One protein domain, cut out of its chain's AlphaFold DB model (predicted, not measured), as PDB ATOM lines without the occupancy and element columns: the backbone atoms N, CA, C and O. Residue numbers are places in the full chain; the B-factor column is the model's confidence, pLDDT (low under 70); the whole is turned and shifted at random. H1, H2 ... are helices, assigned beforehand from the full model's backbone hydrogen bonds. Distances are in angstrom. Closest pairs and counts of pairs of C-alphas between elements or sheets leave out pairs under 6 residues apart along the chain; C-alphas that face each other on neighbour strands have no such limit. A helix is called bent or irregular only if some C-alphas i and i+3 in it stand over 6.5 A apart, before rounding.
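Overview. This is residues 4 to 62 of the 95 residues of the protein "DDE_Tnp_Tn3 domain-containing protein" of Rhizobium selenitireducens ATCC BAA-1503 (UniProt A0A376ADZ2). One long, nearly straight helix, H1, makes the length of this model; past its last residue the chain folds back along one side of it, through the short helix H2 and a tail with no named element. Residues 4 to 19 of H1 stick out free, and the tail ends off to the side of H1. The printed part has 59 residues with two named helices, H1 then H2, and no named strand; its class is all helix. It is extended, with a radius of gyration of the C-alphas of 16.6 A, and spans 57 by 18 by 16 A.

Along the chain. Find C-alpha 4 at (-107.365, 396.603, 22.465); from there H1, residues 4 to 40, runs 54.2 A to C-alpha 40 at (-104.057, 388.210, -30.969). Go on to Pro 47, where H2, residues 47 to 50, begins; its C-alpha 50 is at (-105.164, 378.544, -18.699).

Arrangement. Look first along H1, which is not bent: every O i to N i+4 pair in it is within hydrogen-bond range. H2, with 4 residues, is too short for such a pair, but its one O i to N i+3 pair is within range. Between the two helices you pass a short link of 6 residues. H1 and H2 are only just apart, their closest C-alphas being 8.3 A from each other. Residues 37 to 42, of which 37 to 40 belong to H1, also stand free.

Size, cuts and confidence. The C-alphas of Arg 4 and Gly 42 are the two farthest apart, at 57.3 A. Without the stretches that stand free, the body spans 31 by 16 by 15 A. The printed part has no cut. After H2, residues 51 to 62 form a long stretch with no named element. In the B-factor column, find pLDDT under 70 at residues 4 to 13 and 55 to 62; the mean of the printed part is 74.4.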
ATOM      1  N   ARG A   4    -108.041 395.859  23.553       52.38
ATOM      2  CA  ARG A   4    -107.365 396.603  22.465       52.38
ATOM      3  C   ARG A   4    -106.356 395.790  21.643       52.38
ATOM      4  O   ARG A   4    -106.020 396.187  20.536       52.38
ATOM      5  N   TYR A   5    -105.838 394.687  22.186       48.91
ATOM      6  CA  TYR A   5    -104.878 393.837  21.476       48.91
ATOM      7  C   TYR A   5    -105.565 392.865  20.500       48.91
ATOM      8  O   TYR A   5    -104.960 392.487  19.506       48.91
ATOM      9  N   ARG A   6    -106.828 392.484  20.754       56.00
ATOM     10  CA  ARG A   6    -107.618 391.643  19.839       56.00
ATOM     11  C   ARG A   6    -108.163 392.445  18.661       56.00
ATOM     12  O   ARG A   6    -107.954 392.038  17.529       56.00
ATOM     13  N   GLU A   7    -108.733 393.618  18.929       57.72
ATOM     14  CA  GLU A   7    -109.244 394.521  17.881       57.72
ATOM     15  C   GLU A   7    -108.133 394.940  16.899       57.72
ATOM     16  O   GLU A   7    -108.326 394.903  15.690       57.72
ATOM     17  N   GLY A   8    -106.923 395.234  17.395       59.69
ATOM     18  CA  GLY A   8    -105.785 395.564  16.529       59.69
ATOM     19  C   GLY A   8    -105.281 394.398  15.665       59.69
ATOM     20  O   GLY A   8    -104.791 394.632  14.564       59.69
ATOM     21  N   GLN A   9    -105.408 393.148  16.129       55.00
ATOM     22  CA  GLN A   9    -105.060 391.964  15.331       55.00
ATOM     23  C   GLN A   9    -106.128 391.646  14.281       55.00
ATOM     24  O   GLN A   9    -105.785 391.248  13.172       55.00
ATOM     25  N   GLU A  10    -107.405 391.839  14.606       61.31
ATOM     26  CA  GLU A  10    -108.520 391.655  13.671       61.31
ATOM     27  C   GLU A  10    -108.462 392.672  12.523       61.31
ATOM     28  O   GLU A  10    -108.553 392.275  11.362       61.31
ATOM     29  N   ASP A  11    -108.179 393.945  12.818       61.12
ATOM     30  CA  ASP A  11    -107.968 394.978  11.793       61.12
ATOM     31  C   ASP A  11    -106.738 394.687  10.920       61.12
ATOM     32  O   ASP A  11    -106.777 394.865   9.702       61.12
ATOM     33  N   GLN A  12    -105.645 394.188  11.512       59.41
ATOM     34  CA  GLN A  12    -104.454 393.788  10.756       59.41
ATOM     35  C   GLN A  12    -104.716 392.584   9.842       59.41
ATOM     36  O   GLN A  12    -104.245 392.570   8.704       59.41
ATOM     37  N   LEU A  13    -105.477 391.591  10.306       60.62
ATOM     38  CA  LEU A  13    -105.866 390.429   9.505       60.62
ATOM     39  C   LEU A  13    -106.844 390.818   8.389       60.62
ATOM     40  O   LEU A  13    -106.710 390.331   7.266       60.62
ATOM     41  N   GLY A  14    -107.773 391.737   8.663       70.44
ATOM     42  CA  GLY A  14    -108.683 392.300   7.669       70.44
ATOM     43  C   GLY A  14    -107.940 393.080   6.584       70.44
ATOM     44  O   GLY A  14    -108.119 392.813   5.396       70.44
ATOM     45  N   ALA A  15    -107.045 393.989   6.973       73.06
ATOM     46  CA  ALA A  15    -106.239 394.772   6.038       73.06
ATOM     47  C   ALA A  15    -105.302 393.892   5.196       73.06
ATOM     48  O   ALA A  15    -105.205 394.086   3.984       73.06
ATOM     49  N   LEU A  16    -104.656 392.889   5.800       77.12
ATOM     50  CA  LEU A  16    -103.806 391.946   5.072       77.12
ATOM     51  C   LEU A  16    -104.621 391.114   4.072       77.12
ATOM     52  O   LEU A  16    -104.210 390.970   2.923       77.12
ATOM     53  N   GLY A  17    -105.795 390.620   4.475       79.19
ATOM     54  CA  GLY A  17    -106.703 389.894   3.587       79.19
ATOM     55  C   GLY A  17    -107.165 390.739   2.397       79.19
ATOM     56  O   GLY A  17    -107.187 390.252   1.268       79.19
ATOM     57  N   LEU A  18    -107.463 392.022   2.616       81.12
ATOM     58  CA  LEU A  18    -107.807 392.960   1.543       81.12
ATOM     59  C   LEU A  18    -106.652 393.162   0.560       81.12
ATOM     60  O   LEU A  18    -106.871 393.124  -0.649       81.12
ATOM     61  N   VAL A  19    -105.428 393.343   1.061       80.56
ATOM     62  CA  VAL A  19    -104.240 393.508   0.211       80.56
ATOM     63  C   VAL A  19    -103.983 392.249  -0.613       80.56
ATOM     64  O   VAL A  19    -103.762 392.350  -1.817       80.56
ATOM     65  N   VAL A  20    -104.067 391.063  -0.005       81.12
ATOM     66  CA  VAL A  20    -103.908 389.791  -0.726       81.12
ATOM     67  C   VAL A  20    -104.979 389.644  -1.807       81.12
ATOM     68  O   VAL A  20    -104.647 389.341  -2.950       81.12
ATOM     69  N   ASN A  21    -106.245 389.932  -1.494       83.19
ATOM     70  CA  ASN A  21    -107.332 389.884  -2.476       83.19
ATOM     71  C   ASN A  21    -107.123 390.875  -3.628       83.19
ATOM     72  O   ASN A  21    -107.388 390.537  -4.779       83.19
ATOM     73  N   LEU A  22    -106.618 392.075  -3.340       83.06
ATOM     74  CA  LEU A  22    -106.309 393.073  -4.360       83.06
ATOM     75  C   LEU A  22    -105.178 392.603  -5.285       83.06
ATOM     76  O   LEU A  22    -105.284 392.756  -6.500       83.06
ATOM     77  N   VAL A  23    -104.125 392.000  -4.727       81.88
ATOM     78  CA  VAL A  23    -103.022 391.414  -5.507       81.88
ATOM     79  C   VAL A  23    -103.531 390.279  -6.393       81.88
ATOM     80  O   VAL A  23    -103.205 390.240  -7.575       81.88
ATOM     81  N   VAL A  24    -104.371 389.390  -5.856       82.38
ATOM     82  CA  VAL A  24    -104.977 388.289  -6.621       82.38
ATOM     83  C   VAL A  24    -105.851 388.820  -7.754       82.38
ATOM     84  O   VAL A  24    -105.722 388.362  -8.886       82.38
ATOM     85  N   LEU A  25    -106.711 389.805  -7.481       83.62
ATOM     86  CA  LEU A  25    -107.549 390.436  -8.499       83.62
ATOM     87  C   LEU A  25    -106.698 391.057  -9.610       83.62
ATOM     88  O   LEU A  25    -106.963 390.835 -10.791       83.62
ATOM     89  N   TRP A  26    -105.657 391.798  -9.234       82.31
ATOM     90  CA  TRP A  26    -104.738 392.410 -10.185       82.31
ATOM     91  C   TRP A  26    -104.032 391.356 -11.044       82.31
ATOM     92  O   TRP A  26    -104.021 391.469 -12.268       82.31
ATOM     93  N   ASN A  27    -103.507 390.296 -10.429       82.19
ATOM     94  CA  ASN A  27    -102.864 389.200 -11.150       82.19
ATOM     95  C   ASN A  27    -103.818 388.539 -12.149       82.19
ATOM     96  O   ASN A  27    -103.419 388.288 -13.284       82.19
ATOM     97  N   THR A  28    -105.077 388.305 -11.773       84.12
ATOM     98  CA  THR A  28    -106.081 387.718 -12.672       84.12
ATOM     99  C   THR A  28    -106.360 388.618 -13.874       84.12
ATOM    100  O   THR A  28    -106.314 388.141 -15.004       84.12
ATOM    101  N   ILE A  29    -106.581 389.920 -13.659       86.56
ATOM    102  CA  ILE A  29    -106.864 390.881 -14.741       86.56
ATOM    103  C   ILE A  29    -105.699 390.956 -15.736       86.56
ATOM    104  O   ILE A  29    -105.912 390.936 -16.946       86.56
ATOM    105  N   TYR A  30    -104.460 391.022 -15.243       84.25
ATOM    106  CA  TYR A  30    -103.288 391.112 -16.119       84.25
ATOM    107  C   TYR A  30    -102.961 389.790 -16.809       84.25
ATOM    108  O   TYR A  30    -102.492 389.807 -17.944       84.25
ATOM    109  N   THR A  31    -103.235 388.655 -16.161       83.38
ATOM    110  CA  THR A  31    -103.105 387.342 -16.801       83.38
ATOM    111  C   THR A  31    -104.096 387.216 -17.956       83.38
ATOM    112  O   THR A  31    -103.696 386.819 -19.043       83.38
ATOM    113  N   ASP A  32    -105.352 387.630 -17.771       84.25
ATOM    114  CA  ASP A  32    -106.355 387.640 -18.844       84.25
ATOM    115  C   ASP A  32    -105.960 388.576 -19.999       84.25
ATOM    116  O   ASP A  32    -105.986 388.184 -21.166       84.25
ATOM    117  N   ALA A  33    -105.488 389.787 -19.684       85.94
ATOM    118  CA  ALA A  33    -104.976 390.716 -20.688       85.94
ATOM    119  C   ALA A  33    -103.805 390.120 -21.492       85.94
ATOM    120  O   ALA A  33    -103.763 390.264 -22.714       85.94
ATOM    121  N   ALA A  34    -102.881 389.419 -20.825       84.75
ATOM    122  CA  ALA A  34    -101.757 388.756 -21.481       84.75
ATOM    123  C   ALA A  34    -102.216 387.597 -22.375       84.75
ATOM    124  O   ALA A  34    -101.751 387.486 -23.507       84.75
ATOM    125  N   LEU A  35    -103.168 386.778 -21.920       85.25
ATOM    126  CA  LEU A  35    -103.751 385.710 -22.738       85.25
ATOM    127  C   LEU A  35    -104.418 386.272 -23.999       85.25
ATOM    128  O   LEU A  35    -104.176 385.763 -25.093       85.25
ATOM    129  N   ASN A  36    -105.192 387.352 -23.871       85.25
ATOM    130  CA  ASN A  36    -105.825 388.023 -25.009       85.25
ATOM    131  C   ASN A  36    -104.790 388.562 -26.012       85.25
ATOM    132  O   ASN A  36    -104.989 388.450 -27.227       85.25
ATOM    133  N   GLN A  37    -103.667 389.106 -25.530       83.88
ATOM    134  CA  GLN A  37    -102.564 389.527 -26.393       83.88
ATOM    135  C   GLN A  37    -101.924 388.331 -27.112       83.88
ATOM    136  O   GLN A  37    -101.767 388.385 -28.328       83.88
ATOM    137  N   LEU A  38    -101.636 387.229 -26.408       83.75
ATOM    138  CA  LEU A  38    -101.066 386.015 -27.009       83.75
ATOM    139  C   LEU A  38    -101.960 385.446 -28.121       83.75
ATOM    140  O   LEU A  38    -101.464 385.106 -29.195       83.75
ATOM    141  N   VAL A  39    -103.274 385.381 -27.892       84.56
ATOM    142  CA  VAL A  39    -104.242 384.948 -28.914       84.56
ATOM    143  C   VAL A  39    -104.214 385.886 -30.125       84.56
ATOM    144  O   VAL A  39    -104.217 385.421 -31.264       84.56
ATOM    145  N   THR A  40    -104.138 387.200 -29.897       83.44
ATOM    146  CA  THR A  40    -104.057 388.210 -30.969       83.44
ATOM    147  C   THR A  40    -102.761 388.092 -31.779       83.44
ATOM    148  O   THR A  40    -102.768 388.283 -32.994       83.44
ATOM    149  N   GLU A  41    -101.656 387.733 -31.129       83.69
ATOM    150  CA  GLU A  41    -100.353 387.472 -31.755       83.69
ATOM    151  C   GLU A  41    -100.296 386.117 -32.492       83.69
ATOM    152  O   GLU A  41     -99.315 385.824 -33.176       83.69
ATOM    153  N   GLY A  42    -101.361 385.310 -32.413       81.75
ATOM    154  CA  GLY A  42    -101.485 384.026 -33.104       81.75
ATOM    155  C   GLY A  42    -100.877 382.841 -32.349       81.75
ATOM    156  O   GLY A  42    -100.651 381.790 -32.951       81.75
ATOM    157  N   HIS A  43    -100.602 382.986 -31.050       80.25
ATOM    158  CA  HIS A  43    -100.149 381.884 -30.207       80.25
ATOM    159  C   HIS A  43    -101.306 380.935 -29.850       80.25
ATOM    160  O   HIS A  43    -102.414 381.372 -29.538       80.25
ATOM    161  N   ASP A  44    -101.034 379.625 -29.864       77.00
ATOM    162  CA  ASP A  44    -101.992 378.594 -29.445       77.00
ATOM    163  C   ASP A  44    -102.125 378.593 -27.915       77.00
ATOM    164  O   ASP A  44    -101.297 378.027 -27.197       77.00
ATOM    165  N   VAL A  45    -103.146 379.284 -27.408       79.00
ATOM    166  CA  VAL A  45    -103.482 379.318 -25.981       79.00
ATOM    167  C   VAL A  45    -104.460 378.189 -25.681       79.00
ATOM    168  O   VAL A  45    -105.658 378.292 -25.958       79.00
ATOM    169  N   LYS A  46    -103.965 377.102 -25.085       79.94
ATOM    170  CA  LYS A  46    -104.810 375.957 -24.740       79.94
ATOM    171  C   LYS A  46    -105.583 376.209 -23.442       79.94
ATOM    172  O   LYS A  46    -104.991 376.626 -22.444       79.94
ATOM    173  N   PRO A  47    -106.886 375.883 -23.385       73.00
ATOM    174  CA  PRO A  47    -107.703 376.098 -22.188       73.00
ATOM    175  C   PRO A  47    -107.221 375.280 -20.976       73.00
ATOM    176  O   PRO A  47    -107.405 375.694 -19.834       73.00
ATOM    177  N   GLU A  48    -106.568 374.141 -21.216       76.50
ATOM    178  CA  GLU A  48    -105.931 373.314 -20.183       76.50
ATOM    179  C   GLU A  48    -104.732 373.995 -19.511       76.50
ATOM    180  O   GLU A  48    -104.522 373.809 -18.312       76.50
ATOM    181  N   ASP A  49    -103.989 374.826 -20.244       74.06
ATOM    182  CA  ASP A  49    -102.878 375.606 -19.695       74.06
ATOM    183  C   ASP A  49    -103.403 376.811 -18.912       74.06
ATOM    184  O   ASP A  49    -102.924 377.088 -17.811       74.06
ATOM    185  N   VAL A  50    -104.468 377.455 -19.405       74.12
ATOM    186  CA  VAL A  50    -105.164 378.544 -18.699       74.12
ATOM    187  C   VAL A  50    -105.719 378.070 -17.355       74.12
ATOM    188  O   VAL A  50    -105.553 378.749 -16.345       74.12
ATOM    189  N   ALA A  51    -106.306 376.870 -17.301       73.44
ATOM    190  CA  ALA A  51    -106.838 376.289 -16.067       73.44
ATOM    191  C   ALA A  51    -105.762 375.988 -15.005       73.44
ATOM    192  O   ALA A  51    -106.086 375.808 -13.830       73.44
ATOM    193  N   ARG A  52    -104.484 375.919 -15.400       75.81
ATOM    194  CA  ARG A  52    -103.344 375.682 -14.499       75.81
ATOM    195  C   ARG A  52    -102.687 376.973 -14.019       75.81
ATOM    196  O   ARG A  52    -101.823 376.910 -13.141       75.81
ATOM    197  N   LEU A  53    -103.075 378.127 -14.565       74.12
ATOM    198  CA  LEU A  53    -102.562 379.419 -14.127       74.12
ATOM    199  C   LEU A  53    -103.036 379.703 -12.703       74.12
ATOM    200  O   LEU A  53    -104.224 379.660 -12.392       74.12
ATOM    201  N   SER A  54    -102.079 380.002 -11.827       72.44
ATOM    202  CA  SER A  54    -102.370 380.409 -10.460       72.44
ATOM    203  C   SER A  54    -102.233 381.925 -10.339       72.44
ATOM    204  O   SER A  54    -101.128 382.447 -10.520       72.44
ATOM    205  N   PRO A  55    -103.299 382.646  -9.954       66.62
ATOM    206  CA  PRO A  55    -103.224 384.083  -9.702       66.62
ATOM    207  C   PRO A  55    -102.445 384.406  -8.413       66.62
ATOM    208  O   PRO A  55    -102.248 385.572  -8.086       66.62
ATOM    209  N   LEU A  56    -101.981 383.391  -7.674       64.12
ATOM    210  CA  LEU A  56    -101.180 383.538  -6.458       64.12
ATOM    211  C   LEU A  56     -99.679 383.715  -6.734       64.12
ATOM    212  O   LEU A  56     -98.894 383.732  -5.792       64.12
ATOM    213  N   GLY A  57     -99.249 383.827  -7.995       65.69
ATOM    214  CA  GLY A  57     -97.864 384.179  -8.309       65.69
ATOM    215  C   GLY A  57     -97.482 385.514  -7.659       65.69
ATOM    216  O   GLY A  57     -98.130 386.528  -7.897       65.69
ATOM    217  N   PHE A  58     -96.445 385.518  -6.822       63.44
ATOM    218  CA  PHE A  58     -96.008 386.708  -6.075       63.44
ATOM    219  C   PHE A  58     -94.536 387.063  -6.309       63.44
ATOM    220  O   PHE A  58     -94.031 387.991  -5.689       63.44
ATOM    221  N   ARG A  59     -93.825 386.347  -7.196       66.75
ATOM    222  CA  ARG A  59     -92.391 386.587  -7.456       66.75
ATOM    223  C   ARG A  59     -92.122 388.018  -7.950       66.75
ATOM    224  O   ARG A  59     -91.083 388.577  -7.637       66.75
ATOM    225  N   HIS A  60     -93.078 388.616  -8.662       65.69
ATOM    226  CA  HIS A  60     -93.045 390.009  -9.126       65.69
ATOM    227  C   HIS A  60     -93.541 391.030  -8.088       65.69
ATOM    228  O   HIS A  60     -93.548 392.229  -8.361       65.69
ATOM    229  N   VAL A  61     -93.985 390.583  -6.910       65.00
ATOM    230  CA  VAL A  61     -94.567 391.432  -5.865       65.00
ATOM    231  C   VAL A  61     -93.558 391.597  -4.731       65.00
ATOM    232  O   VAL A  61     -93.532 390.830  -3.771       65.00
ATOM    233  N   ASN A  62     -92.736 392.639  -4.818       65.31
ATOM    234  CA  ASN A  62     -91.889 393.065  -3.709       65.31
ATOM    235  C   ASN A  62     -92.686 394.014  -2.799       65.31
ATOM    236  O   ASN A  62     -93.095 395.087  -3.223       65.31
TER     237      ASN A  62